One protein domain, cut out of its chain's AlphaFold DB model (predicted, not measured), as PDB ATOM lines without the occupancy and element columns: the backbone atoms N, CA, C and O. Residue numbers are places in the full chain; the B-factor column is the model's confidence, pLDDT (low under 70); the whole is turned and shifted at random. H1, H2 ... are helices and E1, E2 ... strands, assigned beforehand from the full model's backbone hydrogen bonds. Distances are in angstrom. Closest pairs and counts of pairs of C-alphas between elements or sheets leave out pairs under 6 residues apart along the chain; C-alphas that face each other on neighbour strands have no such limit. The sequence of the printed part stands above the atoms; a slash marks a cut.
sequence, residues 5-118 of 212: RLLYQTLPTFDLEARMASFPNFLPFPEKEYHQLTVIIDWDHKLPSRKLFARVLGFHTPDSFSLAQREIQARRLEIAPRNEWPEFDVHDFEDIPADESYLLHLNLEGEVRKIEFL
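This is residues 5 to 118 of the 212 residues of an uncharacterized protein of Deltaproteobacteria bacterium HGW-Deltaproteobacteria-22 (UniProt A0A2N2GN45). Look for one twisted sheet of four strands, a wall made of two hairpins, E1 with E2 and E3 with E4, with the long helix H3 lying lengthwise over E1 and E2. After H3 a long link, residues 80 to 99, folds back to E3, while the short helices H1 and H2 only graze the sheet. The 114 printed residues hold three named helices and four named strands in the order H1 H2 E1 E2 H3 E3 E4; the sheet runs E1 E2 E3 E4, all antiparallel. The class is mixed, helices and strands, though under half of the printed residues, 56 of 114, are in named elements. The whole is compact, with a radius of gyration of the C-alphas of 14.6 A, and elongated in outline, spanning 44 by 29 by 22 A.

Find C-alpha 36 at (296.255, 219.680, 250.520); from there E1, residues 36 to 43, runs 23.0 A. E2, residues 52 to 59, covers 22.9 A, E3, residues 100 to 106, 19.3 A, and E4, residues 112 to 117, 13.9 A, ending at C-alpha 117 at (297.664, 234.683, 242.108). H3, residues 62 to 79, starts at C-alpha 62 at (303.094, 215.716, 251.064) and runs 25.5 A. Look before E1 for H1, residues 5 to 8, 5.4 A long, and H2, residues 16 to 20, 5.9 A long.

Start at E1 and E2, antiparallel at 160 degrees, where N 38 and O 57 are 2.8 A apart, within hydrogen-bond range. Next, E2 and E3 are antiparallel at 163 degrees, with N 54 and O 104 at 2.9 A. E3 and E4 are antiparallel at 158 degrees, with N 105 and O 114 at 2.8 A; E1 and E4 are the edge strands. H3 on one face of this sheet gives two layers, a helix layer over a strand layer. Its height over the sheet is 10.9 A, and it runs along the strands, at 17 degrees to E1 on the local plane. The closest C-alphas of H3 and E2 are those of Phe 65 and Phe 59, 5.6 A apart. H1 grazes the sheet with residues 5 to 6, and its closest C-alpha pair with E1 is Leu 6 and Trp 43, 6.9 A. H2 and E1 are near each other, with 5 pairs of C-alphas within 10 A. H2 and H3 are apart. In H2 and H3 every O i to N i+4 pair is within hydrogen-bond range; H1 is too short for such a pair.

Look to Glu 31 and Glu 84 for the two C-alphas farthest apart, 46.0 A. The printed part has no cut. The links H2 to E1, 15 residues, and H3 to E3, 20 residues, are long. In the B-factor column the mean pLDDT of the printed part is 85.7, and residues 9 to 14 and 82 to 91 are under 70.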
ATOM      1  N   ARG A   5     296.871 237.978 266.104       75.75
ATOM      2  CA  ARG A   5     296.451 239.381 266.269       75.75
ATOM      3  C   ARG A   5     294.965 239.626 266.016       75.75
ATOM      4  O   ARG A   5     294.363 240.429 266.724       75.75
ATOM      5  N   LEU A   6     294.368 238.950 265.036       75.44
ATOM      6  CA  LEU A   6     292.953 239.138 264.709       75.44
ATOM      7  C   LEU A   6     292.040 238.723 265.865       75.44
ATOM      8  O   LEU A   6     290.979 239.313 266.029       75.44
ATOM      9  N   LEU A   7     292.483 237.783 266.708       74.50
ATOM     10  CA  LEU A   7     291.748 237.352 267.902       74.50
ATOM     11  C   LEU A   7     291.664 238.443 268.982       74.50
ATOM     12  O   LEU A   7     290.770 238.396 269.820       74.50
ATOM     13  N   TYR A   8     292.587 239.410 268.978       70.81
ATOM     14  CA  TYR A   8     292.623 240.513 269.947       70.81
ATOM     15  C   TYR A   8     291.884 241.763 269.469       70.81
ATOM     16  O   TYR A   8     291.692 242.698 270.245       70.81
ATOM     17  N   GLN A   9     291.492 241.813 268.197       69.25
ATOM     18  CA  GLN A   9     290.683 242.906 267.681       69.25
ATOM     19  C   GLN A   9     289.204 242.594 267.937       69.25
ATOM     20  O   GLN A   9     288.777 241.449 267.815       69.25
ATOM     21  N   THR A  10     288.396 243.612 268.249       66.94
ATOM     22  CA  THR A  10     286.926 243.501 268.331       66.94
ATOM     23  C   THR A  10     286.316 243.402 266.928       66.94
ATOM     24  O   THR A  10     285.467 244.206 266.542       66.94
ATOM     25  N   LEU A  11     286.819 242.471 266.125       65.94
ATOM     26  CA  LEU A  11     286.261 242.144 264.826       65.94
ATOM     27  C   LEU A  11     285.004 241.292 265.038       65.94
ATOM     28  O   LEU A  11     284.928 240.556 266.029       65.94
ATOM     29  N   PRO A  12     284.011 241.375 264.134       62.72
ATOM     30  CA  PRO A  12     282.887 240.449 264.141       62.72
ATOM     31  C   PRO A  12     283.406 239.015 264.222       62.72
ATOM     32  O   PRO A  12     284.434 238.707 263.615       62.72
ATOM     33  N   THR A  13     282.717 238.152 264.973       65.19
ATOM     34  CA  THR A  13     283.102 236.745 265.108       65.19
ATOM     35  C   THR A  13     283.258 236.150 263.715       65.19
ATOM     36  O   THR A  13     282.287 235.975 262.979       65.19
ATOM     37  N   PHE A  14     284.510 235.927 263.329       67.06
ATOM     38  CA  PHE A  14     284.856 235.493 261.992       67.06
ATOM     39  C   PHE A  14     284.622 233.987 261.936       67.06
ATOM     40  O   PHE A  14     285.500 233.208 262.308       67.06
ATOM     41  N   ASP A  15     283.410 233.584 261.547       73.81
ATOM     42  CA  ASP A  15     283.085 232.181 261.299       73.81
ATOM     43  C   ASP A  15     283.909 231.685 260.107       73.81
ATOM     44  O   ASP A  15     283.541 231.836 258.941       73.81
ATOM     45  N   LEU A  16     285.089 231.152 260.418       71.00
ATOM     46  CA  LEU A  16     286.069 230.761 259.424       71.00
ATOM     47  C   LEU A  16     285.528 229.671 258.500       71.00
ATOM     48  O   LEU A  16     285.795 229.724 257.304       71.00
ATOM     49  N   GLU A  17     284.775 228.709 259.028       74.88
ATOM     50  CA  GLU A  17     284.254 227.599 258.231       74.88
ATOM     51  C   GLU A  17     283.189 228.088 257.249       74.88
ATOM     52  O   GLU A  17     283.299 227.825 256.048       74.88
ATOM     53  N   ALA A  18     282.226 228.888 257.721       77.75
ATOM     54  CA  ALA A  18     281.216 229.474 256.843       77.75
ATOM     55  C   ALA A  18     281.835 230.402 255.784       77.75
ATOM     56  O   ALA A  18     281.389 230.430 254.636       77.75
ATOM     57  N   ARG A  19     282.892 231.150 256.135       78.75
ATOM     58  CA  ARG A  19     283.589 232.028 255.181       78.75
ATOM     59  C   ARG A  19     284.434 231.253 254.184       78.75
ATOM     60  O   ARG A  19     284.362 231.557 252.995       78.75
ATOM     61  N   MET A  20     285.160 230.229 254.617       79.38
ATOM     62  CA  MET A  20     285.900 229.353 253.707       79.38
ATOM     63  C   MET A  20     284.971 228.669 252.701       79.38
ATOM     64  O   MET A  20     285.330 228.568 251.533       79.38
ATOM     65  N   ALA A  21     283.756 228.290 253.111       83.12
ATOM     66  CA  ALA A  21     282.750 227.738 252.201       83.12
ATOM     67  C   ALA A  21     282.272 228.736 251.127       83.12
ATOM     68  O   ALA A  21     281.755 228.320 250.094       83.12
ATOM     69  N   SER A  22     282.445 230.044 251.353       86.62
ATOM     70  CA  SER A  22     282.094 231.100 250.389       86.62
ATOM     71  C   SER A  22     283.224 231.466 249.422       86.62
ATOM     72  O   SER A  22     283.013 232.250 248.496       86.62
ATOM     73  N   PHE A  23     284.433 230.942 249.637       91.44
ATOM     74  CA  PHE A  23     285.557 231.205 248.746       91.44
ATOM     75  C   PHE A  23     285.323 230.550 247.379       91.44
ATOM     76  O   PHE A  23     284.614 229.545 247.283       91.44
ATOM     77  N   PRO A  24     285.894 231.113 246.299       92.00
ATOM     78  CA  PRO A  24     285.802 230.483 244.991       92.00
ATOM     79  C   PRO A  24     286.452 229.102 245.020       92.00
ATOM     80  O   PRO A  24     287.312 228.810 245.852       92.00
ATOM     81  N   ASN A  25     286.094 228.273 244.045       91.69
ATOM     82  CA  ASN A  25     286.813 227.031 243.843       91.69
ATOM     83  C   ASN A  25     288.246 227.330 243.372       91.69
ATOM     84  O   ASN A  25     288.448 228.051 242.389       91.69
ATOM     85  N   PHE A  26     289.231 226.766 244.064       94.94
ATOM     86  CA  PHE A  26     290.627 226.787 243.641       94.94
ATOM     87  C   PHE A  26     290.855 225.504 242.856       94.94
ATOM     88  O   PHE A  26     290.827 224.420 243.428       94.94
ATOM     89  N   LEU A  27     290.994 225.616 241.535       96.12
ATOM     90  CA  LEU A  27     291.329 224.468 240.701       96.12
ATOM     91  C   LEU A  27     292.851 224.304 240.673       96.12
ATOM     92  O   LEU A  27     293.529 225.298 240.403       96.12
ATOM     93  N   PRO A  28     293.385 223.086 240.891       96.69
ATOM     94  CA  PRO A  28     294.819 222.851 240.789       96.69
ATOM     95  C   PRO A  28     295.309 223.180 239.381       96.69
ATOM     96  O   PRO A  28     294.547 223.100 238.408       96.69
ATOM     97  N   PHE A  29     296.577 223.566 239.278       95.56
ATOM     98  CA  PHE A  29     297.250 223.757 238.000       95.56
ATOM     99  C   PHE A  29     297.077 222.516 237.098       95.56
ATOM    100  O   PHE A  29     297.017 221.398 237.619       95.56
ATOM    101  N   PRO A  30     296.980 222.667 235.760       92.50
ATOM    102  CA  PRO A  30     296.760 221.544 234.860       92.50
ATOM    103  C   PRO A  30     297.678 220.349 235.108       92.50
ATOM    104  O   PRO A  30     298.868 220.504 235.376       92.50
ATOM    105  N   GLU A  31     297.099 219.149 234.998       92.00
ATOM    106  CA  GLU A  31     297.783 217.865 235.226       92.00
ATOM    107  C   GLU A  31     298.312 217.672 236.660       92.00
ATOM    108  O   GLU A  31     299.088 216.750 236.928       92.00
ATOM    109  N   LYS A  32     297.895 218.527 237.600       95.38
ATOM    110  CA  LYS A  32     298.156 218.381 239.029       95.38
ATOM    111  C   LYS A  32     296.870 218.118 239.790       95.38
ATOM    112  O   LYS A  32     295.770 218.467 239.369       95.38
ATOM    113  N   GLU A  33     297.049 217.552 240.969       96.94
ATOM    114  CA  GLU A  33     296.022 217.446 241.991       96.94
ATOM    115  C   GLU A  33     296.531 218.144 243.248       96.94
ATOM    116  O   GLU A  33     297.743 218.262 243.466       96.94
ATOM    117  N   TYR A  34     295.618 218.638 244.079       97.50
ATOM    118  CA  TYR A  34     296.013 219.074 245.408       97.50
ATOM    119  C   TYR A  34     296.138 217.861 246.316       97.50
ATOM    120  O   TYR A  34     295.184 217.112 246.509       97.50
ATOM    121  N   HIS A  35     297.306 217.727 246.931       97.75
ATOM    122  CA  HIS A  35     297.452 216.926 248.132       97.75
ATOM    123  C   HIS A  35     296.714 217.593 249.297       97.75
ATOM    124  O   HIS A  35     296.005 216.921 250.041       97.75
ATOM    125  N   GLN A  36     296.880 218.912 249.448       96.88
ATOM    126  CA  GLN A  36     296.255 219.680 250.520       96.88
ATOM    127  C   GLN A  36     296.162 221.170 250.164       96.88
ATOM    128  O   GLN A  36     297.014 221.710 249.455       96.88
ATOM    129  N   LEU A  37     295.158 221.850 250.723       95.38
ATOM    130  CA  LEU A  37     295.077 223.311 250.783       95.38
ATOM    131  C   LEU A  37     295.193 223.779 252.238       95.38
ATOM    132  O   LEU A  37     294.640 223.164 253.151       95.38
ATOM    133  N   THR A  38     295.881 224.895 252.462       94.69
ATOM    134  CA  THR A  38     295.927 225.576 253.761       94.69
ATOM    135  C   THR A  38     295.454 227.009 253.615       94.69
ATOM    136  O   THR A  38     295.944 227.746 252.766       94.69
ATOM    137  N   VAL A  39     294.521 227.412 254.478       93.00
ATOM    138  CA  VAL A  39     294.008 228.782 254.534       93.00
ATOM    139  C   VAL A  39     294.470 229.454 255.820       93.00
ATOM    140  O   VAL A  39     294.266 228.925 256.923       93.00
ATOM    141  N   ILE A  40     295.063 230.635 255.685       91.44
ATOM    142  CA  ILE A  40     295.482 231.489 256.797       91.44
ATOM    143  C   ILE A  40     294.774 232.834 256.651       91.44
ATOM    144  O   ILE A  40     294.981 233.535 255.666       91.44
ATOM    145  N   ILE A  41     293.932 233.189 257.623       88.81
ATOM    146  CA  ILE A  41     293.365 234.533 257.715       88.81
ATOM    147  C   ILE A  41     294.406 235.435 258.353       88.81
ATOM    148  O   ILE A  41     294.843 235.180 259.473       88.81
ATOM    149  N   ASP A  42     294.779 236.470 257.623       85.19
ATOM    150  CA  ASP A  42     295.820 237.424 257.952       85.19
ATOM    151  C   ASP A  42     295.242 238.848 257.984       85.19
ATOM    152  O   ASP A  42     294.066 239.077 257.667       85.19
ATOM    153  N   TRP A  43     296.042 239.811 258.417       81.25
ATOM    154  CA  TRP A  43     295.602 241.178 258.691       81.25
ATOM    155  C   TRP A  43     296.366 242.214 257.866       81.25
ATOM    156  O   TRP A  43     297.389 241.926 257.255       81.25
ATOM    157  N   ASP A  44     295.846 243.438 257.813       81.38
ATOM    158  CA  ASP A  44     296.397 244.525 257.001       81.38
ATOM    159  C   ASP A  44     297.538 245.310 257.653       81.38
ATOM    160  O   ASP A  44     297.920 246.357 257.124       81.38
ATOM    161  N   HIS A  45     298.054 244.818 258.787       79.12
ATOM    162  CA  HIS A  45     299.095 245.464 259.593       79.12
ATOM    163  C   HIS A  45     298.761 246.912 259.979       79.12
ATOM    164  O   HIS A  45     299.637 247.765 260.123       79.12
ATOM    165  N   LYS A  46     297.467 247.227 260.127       75.88
ATOM    166  CA  LYS A  46     296.979 248.543 260.559       75.88
ATOM    167  C   LYS A  46     296.044 248.406 261.745       75.88
ATOM    168  O   LYS A  46     295.299 247.438 261.855       75.88
ATOM    169  N   LEU A  47     296.061 249.409 262.623       72.31
ATOM    170  CA  LEU A  47     295.150 249.498 263.761       72.31
ATOM    171  C   LEU A  47     294.303 250.782 263.698       72.31
ATOM    172  O   LEU A  47     294.870 251.874 263.633       72.31
ATOM    173  N   PRO A  48     292.959 250.677 263.734       76.44
ATOM    174  CA  PRO A  48     292.182 249.442 263.567       76.44
ATOM    175  C   PRO A  48     292.349 248.868 262.150       76.44
ATOM    176  O   PRO A  48     292.533 249.634 261.195       76.44
ATOM    177  N   SER A  49     292.254 247.542 262.003       78.38
ATOM    178  CA  SER A  49     292.269 246.921 260.676       78.38
ATOM    179  C   SER A  49     291.079 247.402 259.857       78.38
ATOM    180  O   SER A  49     289.967 247.551 260.365       78.38
ATOM    181  N   ARG A  50     291.306 247.655 258.568       83.81
ATOM    182  CA  ARG A  50     290.255 248.097 257.632       83.81
ATOM    183  C   ARG A  50     289.878 247.023 256.624       83.81
ATOM    184  O   ARG A  50     288.852 247.135 255.959       83.81
ATOM    185  N   LYS A  51     290.723 246.009 256.493       87.31
ATOM    186  CA  LYS A  51     290.517 244.846 255.641       87.31
ATOM    187  C   LYS A  51     291.220 243.642 256.251       87.31
ATOM    188  O   LYS A  51     292.109 243.793 257.089       87.31
ATOM    189  N   LEU A  52     290.815 242.466 255.805       87.94
ATOM    190  CA  LEU A  52     291.447 241.203 256.153       87.94
ATOM    191  C   LEU A  52     292.042 240.589 254.892       87.94
ATOM    192  O   LEU A  52     291.683 240.955 253.767       87.94
ATOM    193  N   PHE A  53     292.931 239.632 255.081       90.69
ATOM    194  CA  PHE A  53     293.451 238.821 253.998       90.69
ATOM    195  C   PHE A  53     293.168 237.352 254.268       90.69
ATOM    196  O   PHE A  53     293.170 236.920 255.415       90.69
ATOM    197  N   ALA A  54     292.959 236.566 253.219       92.56
ATOM    198  CA  ALA A  54     293.101 235.119 253.313       92.56
ATOM    199  C   ALA A  54     294.193 234.663 252.352       92.56
ATOM    200  O   ALA A  54     294.085 234.846 251.138       92.56
ATOM    201  N   ARG A  55     295.249 234.075 252.910       94.56
ATOM    202  CA  ARG A  55     296.303 233.399 252.157       94.56
ATOM    203  C   ARG A  55     295.867 231.960 251.948       94.56
ATOM    204  O   ARG A  55     295.643 231.244 252.926       94.56
ATOM    205  N   VAL A  56     295.717 231.556 250.693       95.62
ATOM    206  CA  VAL A  56     295.399 230.176 250.318       95.62
ATOM    207  C   VAL A  56     296.644 229.578 249.687       95.62
ATOM    208  O   VAL A  56     297.125 230.061 248.665       95.62
ATOM    209  N   LEU A  57     297.176 228.551 250.336       97.00
ATOM    210  CA  LEU A  57     298.401 227.862 249.960       97.00
ATOM    211  C   LEU A  57     298.032 226.460 249.480       97.00
ATOM    212  O   LEU A  57     297.468 225.675 250.248       97.00
ATOM    213  N   GLY A  58     298.308 226.174 248.214       97.31
ATOM    214  CA  GLY A  58     298.093 224.880 247.591       97.31
ATOM    215  C   GLY A  58     299.370 224.062 247.514       97.31
ATOM    216  O   GLY A  58     300.447 224.583 247.217       97.31
ATOM    217  N   PHE A  59     299.225 222.767 247.787       98.06
ATOM    218  CA  PHE A  59     300.317 221.803 247.814       98.06
ATOM    219  C   PHE A  59     299.958 220.603 246.951       98.06
ATOM    220  O   PHE A  59     298.908 219.989 247.146       98.06
ATOM    221  N   HIS A  60     300.837 220.247 246.022       97.75
ATOM    222  CA  HIS A  60     300.684 219.072 245.163       97.75
ATOM    223  C   HIS A  60     301.320 217.820 245.765       97.75
ATOM    224  O   HIS A  60     301.062 216.714 245.296       97.75
ATOM    225  N   THR A  61     302.159 217.976 246.794       98.00
ATOM    226  CA  THR A  61     302.895 216.865 247.405       98.00
ATOM    227  C   THR A  61     302.838 216.913 248.933       98.00
ATOM    228  O   THR A  61     302.709 217.993 249.517       98.00
ATOM    229  N   PRO A  62     302.969 215.757 249.608       97.81
ATOM    230  CA  PRO A  62     303.094 215.716 251.064       97.81
ATOM    231  C   PRO A  62     304.369 216.403 251.570       97.81
ATOM    232  O   PRO A  62     304.366 216.952 252.672       97.81
ATOM    233  N   ASP A  63     305.443 216.421 250.778       97.81
ATOM    234  CA  ASP A  63     306.719 217.026 251.170       97.81
ATOM    235  C   ASP A  63     306.635 218.556 251.215       97.81
ATOM    236  O   ASP A  63     307.024 219.162 252.221       97.81
ATOM    237  N   SER A  64     306.074 219.182 250.168       96.94
ATOM    238  CA  SER A  64     305.845 220.635 250.136       96.94
ATOM    239  C   SER A  64     304.892 221.070 251.250       96.94
ATOM    240  O   SER A  64     305.170 222.037 251.961       96.94
ATOM    241  N   PHE A  65     303.834 220.289 251.492       97.88
ATOM    242  CA  PHE A  65     302.918 220.529 252.604       97.88
ATOM    243  C   PHE A  65     303.605 220.412 253.973       97.88
ATOM    244  O   PHE A  65     303.454 221.291 254.822       97.88
ATOM    245  N   SER A  66     304.408 219.367 254.188       97.06
ATOM    246  CA  SER A  66     305.122 219.149 255.453       97.06
ATOM    247  C   SER A  66     306.118 220.270 255.756       97.06
ATOM    248  O   SER A  66     306.276 220.664 256.914       97.06
ATOM    249  N   LEU A  67     306.795 220.798 254.730       96.06
ATOM    250  CA  LEU A  67     307.673 221.958 254.872       96.06
ATOM    251  C   LEU A  67     306.887 223.201 255.300       96.06
ATOM    252  O   LEU A  67     307.254 223.839 256.286       96.06
ATOM    253  N   ALA A  68     305.785 223.498 254.611       95.81
ATOM    254  CA  ALA A  68     304.945 224.645 254.930       95.81
ATOM    255  C   ALA A  68     304.331 224.549 256.329       95.81
ATOM    256  O   ALA A  68     304.301 225.540 257.054       95.81
ATOM    257  N   GLN A  69     303.895 223.361 256.757       96.12
ATOM    258  CA  GLN A  69     303.380 223.167 258.111       96.12
ATOM    259  C   GLN A  69     304.420 223.507 259.180       96.12
ATOM    260  O   GLN A  69     304.072 224.161 260.164       96.12
ATOM    261  N   ARG A  70     305.683 223.096 259.000       95.50
ATOM    262  CA  ARG A  70     306.758 223.447 259.941       95.50
ATOM    263  C   ARG A  70     306.955 224.958 260.019       95.50
ATOM    264  O   ARG A  70     307.002 225.488 261.125       95.50
ATOM    265  N   GLU A  71     306.995 225.630 258.872       94.69
ATOM    266  CA  GLU A  71     307.180 227.082 258.805       94.69
ATOM    267  C   GLU A  71     306.005 227.837 259.444       94.69
ATOM    268  O   GLU A  71     306.200 228.708 260.286       94.69
ATOM    269  N   ILE A  72     304.768 227.436 259.136       93.50
ATOM    270  CA  ILE A  72     303.558 228.014 259.736       93.50
ATOM    271  C   ILE A  72     303.581 227.866 261.262       93.50
ATOM    272  O   ILE A  72     303.245 228.810 261.978       93.50
ATOM    273  N   GLN A  73     303.962 226.695 261.784       92.75
ATOM    274  CA  GLN A  73     304.037 226.494 263.233       92.75
ATOM    275  C   GLN A  73     305.158 227.318 263.868       92.75
ATOM    276  O   GLN A  73     304.924 227.935 264.907       92.75
ATOM    277  N   ALA A  74     306.338 227.373 263.246       91.44
ATOM    278  CA  ALA A  74     307.452 228.191 263.723       91.44
ATOM    279  C   ALA A  74     307.048 229.671 263.814       91.44
ATOM    280  O   ALA A  74     307.162 230.282 264.878       91.44
ATOM    281  N   ARG A  75     306.454 230.206 262.744       89.44
ATOM    282  CA  ARG A  75     306.013 231.603 262.670       89.44
ATOM    283  C   ARG A  75     304.902 231.905 263.670       89.44
ATOM    284  O   ARG A  75     304.942 232.910 264.370       89.44
ATOM    285  N   ARG A  76     303.955 230.980 263.855       87.25
ATOM    286  CA  ARG A  76     302.919 231.107 264.891       87.25
ATOM    287  C   ARG A  76     303.508 231.198 266.304       87.25
ATOM    288  O   ARG A  76     303.008 231.991 267.103       87.25
ATOM    289  N   LEU A  77     304.520 230.387 266.617       87.31
ATOM    290  CA  LEU A  77     305.195 230.404 267.920       87.31
ATOM    291  C   LEU A  77     306.011 231.683 268.138       87.31
ATOM    292  O   LEU A  77     306.132 232.124 269.277       87.31
ATOM    293  N   GLU A  78     306.528 232.289 267.070       85.25
ATOM    294  CA  GLU A  78     307.217 233.579 267.132       85.25
ATOM    295  C   GLU A  78     306.253 234.761 267.323       85.25
ATOM    296  O   GLU A  78     306.518 235.654 268.133       85.25
ATOM    297  N   ILE A  79     305.116 234.751 266.620       80.81
ATOM    298  CA  ILE A  79     304.122 235.835 266.648       80.81
ATOM    299  C   ILE A  79     303.378 235.881 267.985       80.81
ATOM    300  O   ILE A  79     303.136 236.958 268.527       80.81
ATOM    301  N   ALA A  80     302.996 234.719 268.525       78.75
ATOM    302  CA  ALA A  80     302.162 234.632 269.722       78.75
ATOM    303  C   ALA A  80     302.690 235.428 270.943       78.75
ATOM    304  O   ALA A  80     301.882 236.129 271.557       78.75
ATOM    305  N   PRO A  81     303.988 235.372 271.314       76.31
ATOM    306  CA  PRO A  81     304.516 236.131 272.449       76.31
ATOM    307  C   PRO A  81     304.794 237.614 272.144       76.31
ATOM    308  O   PRO A  81     304.793 238.423 273.068       76.31
ATOM    309  N   ARG A  82     305.030 238.004 270.881       66.69
ATOM    310  CA  ARG A  82     305.438 239.370 270.484       66.69
ATOM    311  C   ARG A  82     304.248 240.240 270.059       66.69
ATOM    312  O   ARG A  82     304.237 240.815 268.977       66.69
ATOM    313  N   ASN A  83     303.229 240.337 270.911       62.50
ATOM    314  CA  ASN A  83     301.961 240.998 270.566       62.50
ATOM    315  C   ASN A  83     301.769 242.395 271.204       62.50
ATOM    316  O   ASN A  83     300.676 242.964 271.139       62.50
ATOM    317  N   GLU A  84     302.808 242.938 271.843       59.41
ATOM    318  CA  GLU A  84     302.738 244.201 272.596       59.41
ATOM    319  C   GLU A  84     302.811 245.450 271.702       59.41
ATOM    320  O   GLU A  84     302.156 246.441 272.010       59.41
ATOM    321  N   TRP A  85     303.534 245.383 270.575       61.25
ATOM    322  CA  TRP A  85     303.861 246.535 269.713       61.25
ATOM    323  C   TRP A  85     303.569 246.243 268.226       61.25
ATOM    324  O   TRP A  85     304.479 246.093 267.414       61.25
ATOM    325  N   PRO A  86     302.287 246.093 267.870       56.38
ATOM    326  CA  PRO A  86     301.811 245.566 266.585       56.38
ATOM    327  C   PRO A  86     302.103 246.462 265.370       56.38
ATOM    328  O   PRO A  86     302.076 245.984 264.242       56.38
ATOM    329  N   GLU A  87     302.359 247.750 265.581       57.16
ATOM    330  CA  GLU A  87     302.753 248.707 264.547       57.16
ATOM    331  C   GLU A  87     304.242 248.619 264.156       57.16
ATOM    332  O   GLU A  87     304.660 249.276 263.202       57.16
ATOM    333  N   PHE A  88     305.032 247.801 264.860       58.12
ATOM    334  CA  PHE A  88     306.463 247.617 264.624       58.12
ATOM    335  C   PHE A  88     306.743 246.224 264.044       58.12
ATOM    336  O   PHE A  88     307.088 245.297 264.770       58.12
ATOM    337  N   ASP A  89     306.572 246.114 262.724       59.41
ATOM    338  CA  ASP A  89     307.096 245.051 261.848       59.41
ATOM    339  C   ASP A  89     306.970 243.622 262.411       59.41
ATOM    340  O   ASP A  89     307.945 242.890 262.601       59.41
ATOM    341  N   VAL A  90     305.738 243.232 262.747       62.72
ATOM    342  CA  VAL A  90     305.459 241.882 263.243       62.72
ATOM    343  C   VAL A  90     305.507 240.910 262.069       62.72
ATOM    344  O   VAL A  90     304.826 241.114 261.066       62.72
ATOM    345  N   HIS A  91     306.269 239.824 262.219       64.38
ATOM    346  CA  HIS A  91     306.241 238.705 261.278       64.38
ATOM    347  C   HIS A  91     304.791 238.269 261.019       64.38
ATOM    348  O   HIS A  91     304.019 238.082 261.952       64.38
ATOM    349  N   ASP A  92     304.404 238.115 259.760       76.94
ATOM    350  CA  ASP A  92     303.067 237.659 259.360       76.94
ATOM    351  C   ASP A  92     303.116 236.224 258.841       76.94
ATOM    352  O   ASP A  92     303.863 235.424 259.381       76.94
ATOM    353  N   PHE A  93     302.332 235.851 257.832       86.38
ATOM    354  CA  PHE A  93     302.480 234.568 257.136       86.38
ATOM    355  C   PHE A  93     302.824 234.762 255.651       86.38
ATOM    356  O   PHE A  93     302.423 233.956 254.807       86.38
ATOM    357  N   GLU A  94     303.534 235.840 255.307       85.25
ATOM    358  CA  GLU A  94     304.112 236.030 253.970       85.25
ATOM    359  C   GLU A  94     305.207 235.013 253.679       85.25
ATOM    360  O   GLU A  94     305.817 234.461 254.587       85.25
ATOM    361  N   ASP A  95     305.447 234.728 252.404       87.06
ATOM    362  CA  ASP A  95     306.556 233.875 251.953       87.06
ATOM    363  C   ASP A  95     306.585 232.440 252.507       87.06
ATOM    364  O   ASP A  95     307.592 231.743 252.375       87.06
ATOM    365  N   ILE A  96     305.477 231.944 253.074       92.25
ATOM    366  CA  ILE A  96     305.340 230.513 253.359       92.25
ATOM    367  C   ILE A  96     305.456 229.758 252.026       92.25
ATOM    368  O   ILE A  96     304.689 230.051 251.099       92.25
ATOM    369  N   PRO A  97     306.382 228.789 251.905       92.25
ATOM    370  CA  PRO A  97     306.573 228.062 250.660       92.25
ATOM    371  C   PRO A  97     305.296 227.301 250.312       92.25
ATOM    372  O   PRO A  97     304.739 226.601 251.153       92.25
ATOM    373  N   ALA A  98     304.846 227.432 249.068       96.06
ATOM    374  CA  ALA A  98     303.697 226.718 248.534       96.06
ATOM    375  C   ALA A  98     303.888 226.469 247.039       96.06
ATOM    376  O   ALA A  98     304.541 227.261 246.353       96.06
ATOM    377  N   ASP A  99     303.297 225.384 246.542       96.69
ATOM    378  CA  ASP A  99     303.296 225.098 245.108       96.69
ATOM    379  C   ASP A  99     302.370 226.088 244.390       96.69
ATOM    380  O   ASP A  99     302.710 226.628 243.342       96.69
ATOM    381  N   GLU A 100     301.237 226.419 245.008       97.31
ATOM    382  CA  GLU A 100     300.338 227.477 244.564       97.31
ATOM    383  C   GLU A 100     300.043 228.468 245.691       97.31
ATOM    384  O   GLU A 100     299.764 228.063 246.813       97.31
ATOM    385  N   SER A 101     300.073 229.772 245.409       96.94
ATOM    386  CA  SER A 101     299.781 230.803 246.410       96.94
ATOM    387  C   SER A 101     298.779 231.823 245.889       96.94
ATOM    388  O   SER A 101     298.966 232.414 244.819       96.94
ATOM    389  N   TYR A 102     297.724 232.043 246.670       96.69
ATOM    390  CA  TYR A 102     296.671 233.009 246.400       96.69
ATOM    391  C   TYR A 102     296.493 233.957 247.583       96.69
ATOM    392  O   TYR A 102     296.568 233.547 248.742       96.69
ATOM    393  N   LEU A 103     296.175 235.214 247.280       95.75
ATOM    394  CA  LEU A 103     295.825 236.223 248.274       95.75
ATOM    395  C   LEU A 103     294.435 236.782 247.991       95.75
ATOM    396  O   LEU A 103     294.192 237.406 246.955       95.75
ATOM    397  N   LEU A 104     293.524 236.572 248.931       95.31
ATOM    398  CA  LEU A 104     292.175 237.116 248.893       95.31
ATOM    399  C   LEU A 104     292.153 238.379 249.743       95.31
ATOM    400  O   LEU A 104     292.500 238.342 250.922       95.31
ATOM    401  N   HIS A 105     291.710 239.486 249.158       94.06
ATOM    402  CA  HIS A 105     291.428 240.720 249.888       94.06
ATOM    403  C   HIS A 105     289.994 240.649 250.370       94.06
ATOM    404  O   HIS A 105     289.077 240.586 249.550       94.06
ATOM    405  N   LEU A 106     289.804 240.672 251.681       91.12
ATOM    406  CA  LEU A 106     288.500 240.587 252.316       91.12
ATOM    407  C   LEU A 106     288.135 241.932 252.954       91.12
ATOM    408  O   LEU A 106     289.006 242.644 253.459       91.12
ATOM    409  N   ASN A 107     286.851 242.280 252.985       88.31
ATOM    410  CA  ASN A 107     286.381 243.295 253.937       88.31
ATOM    411  C   ASN A 107     286.301 242.711 255.363       88.31
ATOM    412  O   ASN A 107     286.593 241.534 255.585       88.31
ATOM    413  N   LEU A 108     285.915 243.533 256.341       84.25
ATOM    414  CA  LEU A 108     285.795 243.096 257.738       84.25
ATOM    415  C   LEU A 108     284.648 242.094 257.948       84.25
ATOM    416  O   LEU A 108     284.653 241.345 258.921       84.25
ATOM    417  N   GLU A 109     283.700 242.035 257.012       82.12
ATOM    418  CA  GLU A 109     282.628 241.042 256.980       82.12
ATOM    419  C   GLU A 109     283.091 239.682 256.419       82.12
ATOM    420  O   GLU A 109     282.364 238.696 256.548       82.12
ATOM    421  N   GLY A 110     284.293 239.603 255.834       82.88
ATOM    422  CA  GLY A 110     284.867 238.387 255.248       82.88
ATOM    423  C   GLY A 110     284.490 238.127 253.787       82.88
ATOM    424  O   GLY A 110     284.765 237.047 253.272       82.88
ATOM    425  N   GLU A 111     283.875 239.092 253.106       88.19
ATOM    426  CA  GLU A 111     283.554 239.027 251.679       88.19
ATOM    427  C   GLU A 111     284.798 239.260 250.820       88.19
ATOM    428  O   GLU A 111     285.539 240.227 251.018       88.19
ATOM    429  N   VAL A 112     284.985 238.412 249.807       92.12
ATOM    430  CA  VAL A 112     286.097 238.518 248.860       92.12
ATOM    431  C   VAL A 112     285.886 239.707 247.919       92.12
ATOM    432  O   VAL A 112     284.910 239.770 247.174       92.12
ATOM    433  N   ARG A 113     286.824 240.656 247.931       93.50
ATOM    434  CA  ARG A 113     286.839 241.846 247.061       93.50
ATOM    435  C   ARG A 113     287.798 241.718 245.885       93.50
ATOM    436  O   ARG A 113     287.561 242.313 244.838       93.50
ATOM    437  N   LYS A 114     288.894 240.985 246.068       95.31
ATOM    438  CA  LYS A 114     289.928 240.763 245.052       95.31
ATOM    439  C   LYS A 114     290.631 239.446 245.337       95.31
ATOM    440  O   LYS A 114     290.813 239.097 246.500       95.31
ATOM    441  N   ILE A 115     291.059 238.766 244.283       96.88
ATOM    442  CA  ILE A 115     291.889 237.567 244.363       96.88
ATOM    443  C   ILE A 115     293.147 237.831 243.546       96.88
ATOM    444  O   ILE A 115     293.075 238.353 242.433       96.88
ATOM    445  N   GLU A 116     294.299 237.490 244.103       96.56
ATOM    446  CA  GLU A 116     295.588 237.583 243.428       96.56
ATOM    447  C   GLU A 116     296.249 236.215 243.396       96.56
ATOM    448  O   GLU A 116     296.273 235.514 244.403       96.56
ATOM    449  N   PHE A 117     296.812 235.856 242.244       97.00
ATOM    450  CA  PHE A 117     297.664 234.683 242.108       97.00
ATOM    451  C   PHE A 117     299.130 235.104 242.234       97.00
ATOM    452  O   PHE A 117     299.633 235.906 241.433       97.00
ATOM    453  N   LEU A 118     299.801 234.602 243.266       95.81
ATOM    454  CA  LEU A 118     301.110 235.073 243.717       95.81
ATOM    455  C   LEU A 118     302.257 234.107 243.419       95.81
ATOM    456  O   LEU A 118     303.407 234.508 243.569       95.81
TER     457      LEU A 118